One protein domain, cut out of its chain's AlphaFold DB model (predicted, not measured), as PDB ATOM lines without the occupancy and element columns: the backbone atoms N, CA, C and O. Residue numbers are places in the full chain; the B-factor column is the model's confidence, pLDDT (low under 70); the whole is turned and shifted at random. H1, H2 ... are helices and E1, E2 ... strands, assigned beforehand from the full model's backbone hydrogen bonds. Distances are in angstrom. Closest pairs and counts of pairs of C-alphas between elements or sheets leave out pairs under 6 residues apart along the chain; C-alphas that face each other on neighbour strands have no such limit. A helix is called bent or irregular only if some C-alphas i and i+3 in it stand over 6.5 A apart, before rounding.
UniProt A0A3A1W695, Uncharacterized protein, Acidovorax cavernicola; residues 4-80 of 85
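AT A GLANCE: This is residues 4 to 80 of the 85 residues of an uncharacterized protein of Acidovorax cavernicola (UniProt A0A3A1W695). A twisted sheet of four long strands curls round one long helix, H1, which covers one face of the sheet and leaves the other face bare. Strands and helix together make a rod, its C-alphas spanning 48 by 19 by 16 A. The printed part has 77 residues, with four named strands and then one named helix, in the order E1 E2 E3 E4 H1; the sheet's order is E1 - E2 - E3 - E4, all antiparallel. The class is mixed, helices and strands, and the whole is only just compact, close to loose, with a radius of gyration of the C-alphas of 13.7 A.

HOW THE PARTS SIT: E1, residues 4 to 10, and E2, residues 13 to 24, form a hairpin with 154 degrees between their directions; N 6 and O 17 are 2.9 A apart, within hydrogen-bond range. E2 and E3, residues 28 to 37, form the next hairpin, at 163 degrees, with N 20 and O 32 at 2.7 A. E3 and E4, residues 40 to 49, form the third, also at 163 degrees, with N 33 and O 45 at 2.8 A. The four strands are a meander, each the antiparallel neighbour of the one before. E1 and E4 are the edge strands and are apart. H1, residues 55 to 79, is on the sheet, which curls round it, in two layers, a helix on one face of a sheet. Its residues 57 to 73 come within 10 A of the strands, C-alpha to C-alpha. The closest C-alphas of E1 and H1 are those of Gly 10 and Glu 73, 7.3 A; of E2 and H1, Cys 17 and Cys 65, 7.1 A; of E3 and H1, Ile 35 and Cys 65, 7.1 A; of E4 and H1, Leu 49 and Ser 57, 6.7 A. In H1, 20 of 21 O i to N i+4 pairs are within hydrogen-bond range.

IN THESE COORDINATES: E1 begins at C-alpha 4, (-51.452, -42.575, -57.993), and is 18.8 A long from first to last C-alpha. E2, the longest strand by residues, measures 35.3 A, E3 29.6 A and E4 26.4 A; E4 ends at C-alpha 49, (-55.174, -54.522, -48.419). H1 measures 37.1 A, is not bent, and ends at C-alpha 79, (-42.266, -27.006, -32.144).

THE WHOLE: The two C-alphas farthest apart are those of Gly 26 and Glu 80, 48.0 A. The printed part has no cut, and its four links are tight. The mean pLDDT of the printed part is 85.6; residues 25 to 28, 50 to 55 and 79 to 80 are under 70.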
ATOM      1  N   GLU A   4     -50.734 -43.845 -57.996       87.81
ATOM      2  CA  GLU A   4     -51.452 -42.575 -57.993       87.81
ATOM      3  C   GLU A   4     -50.676 -41.581 -57.134       87.81
ATOM      4  O   GLU A   4     -50.263 -41.905 -56.021       87.81
ATOM      5  N   ALA A   5     -50.467 -40.376 -57.655       91.56
ATOM      6  CA  ALA A   5     -49.855 -39.293 -56.907       91.56
ATOM      7  C   ALA A   5     -50.868 -38.173 -56.697       91.56
ATOM      8  O   ALA A   5     -51.608 -37.820 -57.616       91.56
ATOM      9  N   PHE A   6     -50.875 -37.593 -55.501       94.06
ATOM     10  CA  PHE A   6     -51.667 -36.408 -55.205       94.06
ATOM     11  C   PHE A   6     -50.870 -35.415 -54.364       94.06
ATOM     12  O   PHE A   6     -49.954 -35.780 -53.623       94.06
ATOM     13  N   THR A   7     -51.246 -34.146 -54.489       95.12
ATOM     14  CA  THR A   7     -50.641 -33.044 -53.748       95.12
ATOM     15  C   THR A   7     -51.636 -32.523 -52.727       95.12
ATOM     16  O   THR A   7     -52.803 -32.300 -53.048       95.12
ATOM     17  N   TYR A   8     -51.164 -32.288 -51.508       94.12
ATOM     18  CA  TYR A   8     -51.923 -31.650 -50.442       94.12
ATOM     19  C   TYR A   8     -51.260 -30.326 -50.057       94.12
ATOM     20  O   TYR A   8     -50.064 -30.274 -49.770       94.12
ATOM     21  N   ALA A   9     -52.030 -29.239 -50.071       93.50
ATOM     22  CA  ALA A   9     -51.552 -27.922 -49.668       93.50
ATOM     23  C   ALA A   9     -51.554 -27.817 -48.134       93.50
ATOM     24  O   ALA A   9     -52.555 -27.437 -47.531       93.50
ATOM     25  N   GLY A  10     -50.434 -28.191 -47.511       90.38
ATOM     26  CA  GLY A  10     -50.231 -28.072 -46.069       90.38
ATOM     27  C   GLY A  10     -49.728 -26.689 -45.652       90.38
ATOM     28  O   GLY A  10     -49.293 -25.886 -46.482       90.38
ATOM     29  N   ARG A  11     -49.763 -26.414 -44.344       90.31
ATOM     30  CA  ARG A  11     -49.275 -25.156 -43.750       90.31
ATOM     31  C   ARG A  11     -47.763 -25.006 -43.910       90.31
ATOM     32  O   ARG A  11     -47.282 -23.920 -44.219       90.31
ATOM     33  N   SER A  12     -47.027 -26.109 -43.808       87.44
ATOM     34  CA  SER A  12     -45.576 -26.167 -44.011       87.44
ATOM     35  C   SER A  12     -45.157 -26.102 -45.488       87.44
ATOM     36  O   SER A  12     -43.957 -26.058 -45.791       87.44
ATOM     37  N   GLY A  13     -46.121 -26.075 -46.411       91.44
ATOM     38  CA  GLY A  13     -45.920 -26.111 -47.856       91.44
ATOM     39  C   GLY A  13     -46.599 -27.320 -48.510       91.44
ATOM     40  O   GLY A  13     -47.327 -28.067 -47.854       91.44
ATOM     41  N   PRO A  14     -46.387 -27.527 -49.821       94.81
ATOM     42  CA  PRO A  14     -46.996 -28.640 -50.531       94.81
ATOM     43  C   PRO A  14     -46.411 -29.979 -50.067       94.81
ATOM     44  O   PRO A  14     -45.193 -30.186 -50.060       94.81
ATOM     45  N   TRP A  15     -47.309 -30.898 -49.734       96.62
ATOM     46  CA  TRP A  15     -47.022 -32.303 -49.491       96.62
ATOM     47  C   TRP A  15     -47.341 -33.100 -50.744       96.62
ATOM     48  O   TRP A  15     -48.382 -32.889 -51.366       96.62
ATOM     49  N   VAL A  16     -46.460 -34.022 -51.107       96.38
ATOM     50  CA  VAL A  16     -46.646 -34.928 -52.238       96.38
ATOM     51  C   VAL A  16     -46.758 -36.341 -51.695       96.38
ATOM     52  O   VAL A  16     -45.854 -36.822 -51.011       96.38
ATOM     53  N   CYS A  17     -47.862 -37.002 -52.016       96.19
ATOM     54  CA  CYS A  17     -48.124 -38.384 -51.646       96.19
ATOM     55  C   CYS A  17     -48.109 -39.236 -52.908       96.19
ATOM     56  O   CYS A  17     -48.876 -38.977 -53.832       96.19
ATOM     57  N   THR A  18     -47.255 -40.256 -52.944       94.75
ATOM     58  CA  THR A  18     -47.193 -41.225 -54.046       94.75
ATOM     59  C   THR A  18     -47.621 -42.584 -53.531       94.75
ATOM     60  O   THR A  18     -46.918 -43.193 -52.727       94.75
ATOM     61  N   ILE A  19     -48.775 -43.064 -53.984       91.56
ATOM     62  CA  ILE A  19     -49.330 -44.366 -53.626       91.56
ATOM     63  C   ILE A  19     -48.981 -45.358 -54.729       91.56
ATOM     64  O   ILE A  19     -49.313 -45.141 -55.886       91.56
ATOM     65  N   SER A  20     -48.349 -46.468 -54.374       88.38
ATOM     66  CA  SER A  20     -48.025 -47.576 -55.270       88.38
ATOM     67  C   SER A  20     -48.754 -48.838 -54.833       88.38
ATOM     68  O   SER A  20     -48.733 -49.201 -53.655       88.38
ATOM     69  N   ARG A  21     -49.364 -49.536 -55.793       83.06
ATOM     70  CA  ARG A  21     -49.978 -50.850 -55.582       83.06
ATOM     71  C   ARG A  21     -49.036 -51.966 -56.006       83.06
ATOM     72  O   ARG A  21     -48.480 -51.935 -57.104       83.06
ATOM     73  N   THR A  22     -48.914 -52.973 -55.154       81.06
ATOM     74  CA  THR A  22     -48.188 -54.210 -55.441       81.06
ATOM     75  C   THR A  22     -49.123 -55.389 -55.243       81.06
ATOM     76  O   THR A  22     -49.659 -55.581 -54.157       81.06
ATOM     77  N   TYR A  23     -49.303 -56.183 -56.292       75.50
ATOM     78  CA  TYR A  23     -50.031 -57.444 -56.228       75.50
ATOM     79  C   TYR A  23     -49.020 -58.563 -55.994       75.50
ATOM     80  O   TYR A  23     -48.064 -58.686 -56.759       75.50
ATOM     81  N   LEU A  24     -49.211 -59.357 -54.941       73.50
ATOM     82  CA  LEU A  24     -48.483 -60.613 -54.776       73.50
ATOM     83  C   LEU A  24     -49.275 -61.765 -55.401       73.50
ATOM     84  O   LEU A  24     -50.509 -61.801 -55.313       73.50
ATOM     85  N   ASP A  25     -48.561 -62.730 -55.983       66.38
ATOM     86  CA  ASP A  25     -49.145 -63.996 -56.430       66.38
ATOM     87  C   ASP A  25     -49.896 -64.658 -55.261       66.38
ATOM     88  O   ASP A  25     -49.327 -64.923 -54.203       66.38
ATOM     89  N   GLY A  26     -51.207 -64.867 -55.426       65.69
ATOM     90  CA  GLY A  26     -52.109 -65.330 -54.358       65.69
ATOM     91  C   GLY A  26     -53.123 -64.290 -53.862       65.69
ATOM     92  O   GLY A  26     -53.948 -64.604 -53.000       65.69
ATOM     93  N   GLY A  27     -53.113 -63.079 -54.429       64.69
ATOM     94  CA  GLY A  27     -54.206 -62.111 -54.303       64.69
ATOM     95  C   GLY A  27     -54.068 -61.114 -53.158       64.69
ATOM     96  O   GLY A  27     -55.023 -60.404 -52.885       64.69
ATOM     97  N   VAL A  28     -52.919 -61.026 -52.484       59.44
ATOM     98  CA  VAL A  28     -52.706 -59.958 -51.492       59.44
ATOM     99  C   VAL A  28     -52.276 -58.685 -52.212       59.44
ATOM    100  O   VAL A  28     -51.267 -58.674 -52.921       59.44
ATOM    101  N   LEU A  29     -53.047 -57.616 -52.020       72.88
ATOM    102  CA  LEU A  29     -52.713 -56.284 -52.501       72.88
ATOM    103  C   LEU A  29     -52.004 -55.518 -51.380       72.88
ATOM    104  O   LEU A  29     -52.551 -55.328 -50.302       72.88
ATOM    105  N   TYR A  30     -50.795 -55.039 -51.633       81.50
ATOM    106  CA  TYR A  30     -50.118 -54.089 -50.758       81.50
ATOM    107  C   TYR A  30     -50.218 -52.702 -51.376       81.50
ATOM    108  O   TYR A  30     -49.887 -52.519 -52.549       81.50
ATOM    109  N   ALA A  31     -50.649 -51.725 -50.584       87.25
ATOM    110  CA  ALA A  31     -50.507 -50.321 -50.932       87.25
ATOM    111  C   ALA A  31     -49.392 -49.706 -50.095       87.25
ATOM    112  O   ALA A  31     -49.340 -49.856 -48.874       87.25
ATOM    113  N   VAL A  32     -48.497 -49.006 -50.774       90.44
ATOM    114  CA  VAL A  32     -47.411 -48.258 -50.157       90.44
ATOM    115  C   VAL A  32     -47.602 -46.802 -50.521       90.44
ATOM    116  O   VAL A  32     -47.716 -46.498 -51.700       90.44
ATOM    117  N   ALA A  33     -47.634 -45.915 -49.536       94.12
ATOM    118  CA  ALA A  33     -47.657 -44.480 -49.753       94.12
ATOM    119  C   ALA A  33     -46.362 -43.850 -49.252       94.12
ATOM    120  O   ALA A  33     -46.030 -43.953 -48.072       94.12
ATOM    121  N   ASP A  34     -45.643 -43.187 -50.145       95.69
ATOM    122  CA  ASP A  34     -44.501 -42.348 -49.811       95.69
ATOM    123  C   ASP A  34     -44.986 -40.896 -49.685       95.69
ATOM    124  O   ASP A  34     -45.607 -40.362 -50.607       95.69
ATOM    125  N   ILE A  35     -44.736 -40.275 -48.529       96.69
ATOM    126  CA  ILE A  35     -45.164 -38.907 -48.209       96.69
ATOM    127  C   ILE A  35     -43.921 -38.027 -48.128       96.69
ATOM    128  O   ILE A  35     -43.040 -38.254 -47.290       96.69
ATOM    129  N   ALA A  36     -43.862 -37.008 -48.978       96.38
ATOM    130  CA  ALA A  36     -42.766 -36.057 -49.050       96.38
ATOM    131  C   ALA A  36     -43.248 -34.620 -48.824       96.38
ATOM    132  O   ALA A  36     -44.356 -34.253 -49.211       96.38
ATOM    133  N   CYS A  37     -42.395 -33.791 -48.232       94.50
ATOM    134  CA  CYS A  37     -42.600 -32.351 -48.092       94.50
ATOM    135  C   CYS A  37     -41.299 -31.647 -48.460       94.50
ATOM    136  O   CYS A  37     -40.229 -32.101 -48.060       94.50
ATOM    137  N   ARG A  38     -41.372 -30.557 -49.235       90.19
ATOM    138  CA  ARG A  38     -40.189 -29.777 -49.665       90.19
ATOM    139  C   ARG A  38     -39.090 -30.619 -50.342       90.19
ATOM    140  O   ARG A  38     -37.911 -30.313 -50.233       90.19
ATOM    141  N   GLY A  39     -39.483 -31.676 -51.055       89.56
ATOM    142  CA  GLY A  39     -38.557 -32.582 -51.746       89.56
ATOM    143  C   GLY A  39     -37.911 -33.650 -50.858       89.56
ATOM    144  O   GLY A  39     -37.179 -34.489 -51.377       89.56
ATOM    145  N   GLU A  40     -38.206 -33.675 -49.557       93.06
ATOM    146  CA  GLU A  40     -37.693 -34.678 -48.624       93.06
ATOM    147  C   GLU A  40     -38.774 -35.692 -48.255       93.06
ATOM    148  O   GLU A  40     -39.917 -35.326 -47.968       93.06
ATOM    149  N   GLN A  41     -38.413 -36.976 -48.212       94.81
ATOM    150  CA  GLN A  41     -39.306 -38.017 -47.713       94.81
ATOM    151  C   GLN A  41     -39.472 -37.884 -46.194       94.81
ATOM    152  O   GLN A  41     -38.502 -37.901 -45.441       94.81
ATOM    153  N   ARG A  42     -40.724 -37.777 -45.743       95.06
ATOM    154  CA  ARG A  42     -41.086 -37.591 -44.331       95.06
ATOM    155  C   ARG A  42     -41.721 -38.835 -43.721       95.06
ATOM    156  O   ARG A  42     -41.550 -39.081 -42.531       95.06
ATOM    157  N   CYS A  43     -42.439 -39.620 -44.523       95.50
ATOM    158  CA  CYS A  43     -43.085 -40.847 -44.076       95.50
ATOM    159  C   CYS A  43     -43.190 -41.880 -45.199       95.50
ATOM    160  O   CYS A  43     -43.155 -41.546 -46.386       95.50
ATOM    161  N   LYS A  44     -43.354 -43.141 -44.798       94.94
ATOM    162  CA  LYS A  44     -43.767 -44.244 -45.657       94.94
ATOM    163  C   LYS A  44     -44.839 -45.049 -44.930       94.94
ATOM    164  O   LYS A  44     -44.580 -45.578 -43.851       94.94
ATOM    165  N   ILE A  45     -46.026 -45.148 -45.514       92.31
ATOM    166  CA  ILE A  45     -47.137 -45.950 -44.993       92.31
ATOM    167  C   ILE A  45     -47.231 -47.220 -45.833       92.31
ATOM    168  O   ILE A  45     -47.291 -47.143 -47.056       92.31
ATOM    169  N   ALA A  46     -47.257 -48.386 -45.193       89.44
ATOM    170  CA  ALA A  46     -47.489 -49.664 -45.860       89.44
ATOM    171  C   ALA A  46     -48.756 -50.308 -45.291       89.44
ATOM    172  O   ALA A  46     -48.849 -50.552 -44.088       89.44
ATOM    173  N   LEU A  47     -49.730 -50.575 -46.157       85.69
ATOM    174  CA  LEU A  47     -51.013 -51.171 -45.807       85.69
ATOM    175  C   LEU A  47     -51.192 -52.485 -46.563       85.69
ATOM    176  O   LEU A  47     -51.063 -52.543 -47.786       85.69
ATOM    177  N   SER A  48     -51.499 -53.543 -45.812       82.69
ATOM    178  CA  SER A  48     -51.971 -54.803 -46.384       82.69
ATOM    179  C   SER A  48     -53.455 -54.645 -46.679       82.69
ATOM    180  O   SER A  48     -54.267 -54.564 -45.759       82.69
ATOM    181  N   LEU A  49     -53.798 -54.546 -47.955       74.44
ATOM    182  CA  LEU A  49     -55.174 -54.522 -48.419       74.44
ATOM    183  C   LEU A  49     -55.638 -55.973 -48.600       74.44
ATOM    184  O   LEU A  49     -54.847 -56.876 -48.886       74.44
ATOM    185  N   GLY A  50     -56.924 -56.216 -48.349       69.06
ATOM    186  CA  GLY A  50     -57.515 -57.550 -48.451       69.06
ATOM    187  C   GLY A  50     -57.415 -58.147 -49.859       69.06
ATOM    188  O   GLY A  50     -56.899 -57.538 -50.792       69.06
ATOM    189  N   ARG A  51     -57.943 -59.367 -50.026       64.44
ATOM    190  CA  ARG A  51     -57.804 -60.138 -51.277       64.44
ATOM    191  C   ARG A  51     -58.435 -59.500 -52.521       64.44
ATOM    192  O   ARG A  51     -58.163 -59.940 -53.636       64.44
ATOM    193  N   THR A  52     -59.292 -58.504 -52.346       60.75
ATOM    194  CA  THR A  52     -59.980 -57.818 -53.437       60.75
ATOM    195  C   THR A  52     -59.446 -56.395 -53.581       60.75
ATOM    196  O   THR A  52     -59.492 -55.642 -52.608       60.75
ATOM    197  N   PRO A  53     -58.951 -56.008 -54.773       58.81
ATOM    198  CA  PRO A  53     -58.608 -54.627 -55.083       58.81
ATOM    199  C   PRO A  53     -59.895 -53.805 -55.161       58.81
ATOM    200  O   PRO A  53     -60.477 -53.632 -56.227       58.81
ATOM    201  N   ASP A  54     -60.363 -53.352 -54.009       66.56
ATOM    202  CA  ASP A  54     -61.487 -52.435 -53.912       66.56
ATOM    203  C   ASP A  54     -60.985 -51.017 -54.245       66.56
ATOM    204  O   ASP A  54     -59.971 -50.612 -53.665       66.56
ATOM    205  N   PRO A  55     -61.609 -50.256 -55.164       65.62
ATOM    206  CA  PRO A  55     -61.326 -48.826 -55.318       65.62
ATOM    207  C   PRO A  55     -61.331 -48.061 -53.981       65.62
ATOM    208  O   PRO A  55     -60.491 -47.176 -53.801       65.62
ATOM    209  N   ASP A  56     -62.139 -48.481 -53.002       73.12
ATOM    210  CA  ASP A  56     -62.150 -47.907 -51.648       73.12
ATOM    211  C   ASP A  56     -60.804 -48.067 -50.922       73.12
ATOM    212  O   ASP A  56     -60.437 -47.268 -50.059       73.12
ATOM    213  N   SER A  57     -60.002 -49.064 -51.299       76.25
ATOM    214  CA  SER A  57     -58.697 -49.316 -50.684       76.25
ATOM    215  C   SER A  57     -57.693 -48.191 -50.935       76.25
ATOM    216  O   SER A  57     -56.863 -47.907 -50.071       76.25
ATOM    217  N   ILE A  58     -57.750 -47.540 -52.102       80.38
ATOM    218  CA  ILE A  58     -56.886 -46.390 -52.400       80.38
ATOM    219  C   ILE A  58     -57.344 -45.165 -51.615       80.38
ATOM    220  O   ILE A  58     -56.507 -44.462 -51.052       80.38
ATOM    221  N   GLU A  59     -58.652 -44.953 -51.504       86.50
ATOM    222  CA  GLU A  59     -59.210 -43.861 -50.707       86.50
ATOM    223  C   GLU A  59     -58.857 -44.006 -49.218       86.50
ATOM    224  O   GLU A  59     -58.485 -43.024 -48.575       86.50
ATOM    225  N   ILE A  60     -58.824 -45.233 -48.683       87.56
ATOM    226  CA  ILE A  60     -58.317 -45.501 -47.325       87.56
ATOM    227  C   ILE A  60     -56.848 -45.077 -47.187       87.56
ATOM    228  O   ILE A  60     -56.473 -44.444 -46.197       87.56
ATOM    229  N   VAL A  61     -56.002 -45.408 -48.166       89.56
ATOM    230  CA  VAL A  61     -54.576 -45.044 -48.135       89.56
ATOM    231  C   VAL A  61     -54.407 -43.525 -48.223       89.56
ATOM    232  O   VAL A  61     -53.614 -42.960 -47.468       89.56
ATOM    233  N   LYS A  62     -55.180 -42.846 -49.081       91.81
ATOM    234  CA  LYS A  62     -55.206 -41.377 -49.167       91.81
ATOM    235  C   LYS A  62     -55.615 -40.749 -47.839       91.81
ATOM    236  O   LYS A  62     -54.900 -39.882 -47.342       91.81
ATOM    237  N   ALA A  63     -56.697 -41.231 -47.227       92.94
ATOM    238  CA  ALA A  63     -57.160 -40.753 -45.925       92.94
ATOM    239  C   ALA A  63     -56.079 -40.915 -44.845       92.94
ATOM    240  O   ALA A  63     -55.838 -39.991 -44.072       92.94
ATOM    241  N   LYS A  64     -55.356 -42.044 -44.840       94.12
ATOM    242  CA  LYS A  64     -54.233 -42.277 -43.916       94.12
ATOM    243  C   LYS A  64     -53.050 -41.341 -44.157       94.12
ATOM    244  O   LYS A  64     -52.406 -40.925 -43.198       94.12
ATOM    245  N   CYS A  65     -52.772 -40.986 -45.410       95.25
ATOM    246  CA  CYS A  65     -51.755 -39.983 -45.720       95.25
ATOM    247  C   CYS A  65     -52.148 -38.605 -45.182       95.25
ATOM    248  O   CYS A  65     -51.321 -37.944 -44.562       95.25
ATOM    249  N   LEU A  66     -53.402 -38.191 -45.389       95.69
ATOM    250  CA  LEU A  66     -53.912 -36.905 -44.905       95.69
ATOM    251  C   LEU A  66     -53.902 -36.834 -43.375       95.69
ATOM    252  O   LEU A  66     -53.356 -35.883 -42.825       95.69
ATOM    253  N   GLU A  67     -54.399 -37.871 -42.698       96.19
ATOM    254  CA  GLU A  67     -54.366 -37.978 -41.234       96.19
ATOM    255  C   GLU A  67     -52.933 -37.828 -40.696       96.19
ATOM    256  O   GLU A  67     -52.687 -37.095 -39.737       96.19
ATOM    257  N   TRP A  68     -51.962 -38.489 -41.334       96.19
ATOM    258  CA  TRP A  68     -50.562 -38.376 -40.935       96.19
ATOM    259  C   TRP A  68     -49.995 -36.971 -41.191       96.19
ATOM    260  O   TRP A  68     -49.292 -36.441 -40.329       96.19
ATOM    261  N   ILE A  69     -50.307 -36.350 -42.337       96.12
ATOM    262  CA  ILE A  69     -49.874 -34.981 -42.660       96.12
ATOM    263  C   ILE A  69     -50.433 -33.985 -41.642       96.12
ATOM    264  O   ILE A  69     -49.682 -33.160 -41.134       96.12
ATOM    265  N   GLU A  70     -51.717 -34.074 -41.297       95.00
ATOM    266  CA  GLU A  70     -52.337 -33.190 -40.305       95.00
ATOM    267  C   GLU A  70     -51.660 -33.304 -38.935       95.00
ATOM    268  O   GLU A  70     -51.376 -32.289 -38.295       95.00
ATOM    269  N   GLN A  71     -51.335 -34.529 -38.507       94.56
ATOM    270  CA  GLN A  71     -50.577 -34.759 -37.277       94.56
ATOM    271  C   GLN A  71     -49.149 -34.210 -37.361       94.56
ATOM    272  O   GLN A  71     -48.640 -33.684 -36.370       94.56
ATOM    273  N   ALA A  72     -48.486 -34.337 -38.512       93.94
ATOM    274  CA  ALA A  72     -47.141 -33.810 -38.721       93.94
ATOM    275  C   ALA A  72     -47.129 -32.275 -38.684       93.94
ATOM    276  O   ALA A  72     -46.290 -31.693 -38.002       93.94
ATOM    277  N   GLU A  73     -48.085 -31.631 -39.349       92.94
ATOM    278  CA  GLU A  73     -48.269 -30.176 -39.329       92.94
ATOM    279  C   GLU A  73     -48.545 -29.670 -37.909       92.94
ATOM    280  O   GLU A  73     -47.908 -28.727 -37.458       92.94
ATOM    281  N   ALA A  74     -49.421 -30.342 -37.155       92.38
ATOM    282  CA  ALA A  74     -49.705 -29.967 -35.769       92.38
ATOM    283  C   ALA A  74     -48.475 -30.066 -34.847       92.38
ATOM    284  O   ALA A  74     -48.354 -29.293 -33.898       92.38
ATOM    285  N   ARG A  75     -47.558 -31.010 -35.107       90.06
ATOM    286  CA  ARG A  75     -46.289 -31.122 -34.365       90.06
ATOM    287  C   ARG A  75     -45.327 -29.998 -34.731       90.06
ATOM    288  O   ARG A  75     -44.769 -29.393 -33.828       90.06
ATOM    289  N   LEU A  76     -45.203 -29.681 -36.020       84.44
ATOM    290  CA  LEU A  76     -44.375 -28.567 -36.488       84.44
ATOM    291  C   LEU A  76     -44.850 -27.233 -35.894       84.44
ATOM    292  O   LEU A  76     -44.029 -26.475 -35.388       84.44
ATOM    293  N   ASP A  77     -46.165 -27.001 -35.862       79.25
ATOM    294  CA  ASP A  77     -46.769 -25.813 -35.241       79.25
ATOM    295  C   ASP A  77     -46.468 -25.729 -33.727       79.25
ATOM    296  O   ASP A  77     -46.303 -24.641 -33.177       79.25
ATOM    297  N   ALA A  78     -46.396 -26.871 -33.035       75.69
ATOM    298  CA  ALA A  78     -46.088 -26.934 -31.604       75.69
ATOM    299  C   ALA A  78     -44.587 -26.782 -31.294       75.69
ATOM    300  O   ALA A  78     -44.224 -26.418 -30.174       75.69
ATOM    301  N   GLU A  79     -43.722 -27.082 -32.266       64.50
ATOM    302  CA  GLU A  79     -42.266 -27.006 -32.144       64.50
ATOM    303  C   GLU A  79     -41.695 -25.641 -32.545       64.50
ATOM    304  O   GLU A  79     -40.545 -25.376 -32.198       64.50
ATOM    305  N   GLU A  80     -42.451 -24.753 -33.208       58.59
ATOM    306  CA  GLU A  80     -42.037 -23.357 -33.410       58.59
ATOM    307  C   GLU A  80     -42.060 -22.607 -32.062       58.59
ATOM    308  O   GLU A  80     -43.131 -22.248 -31.557       58.59
TER     309      GLU A  80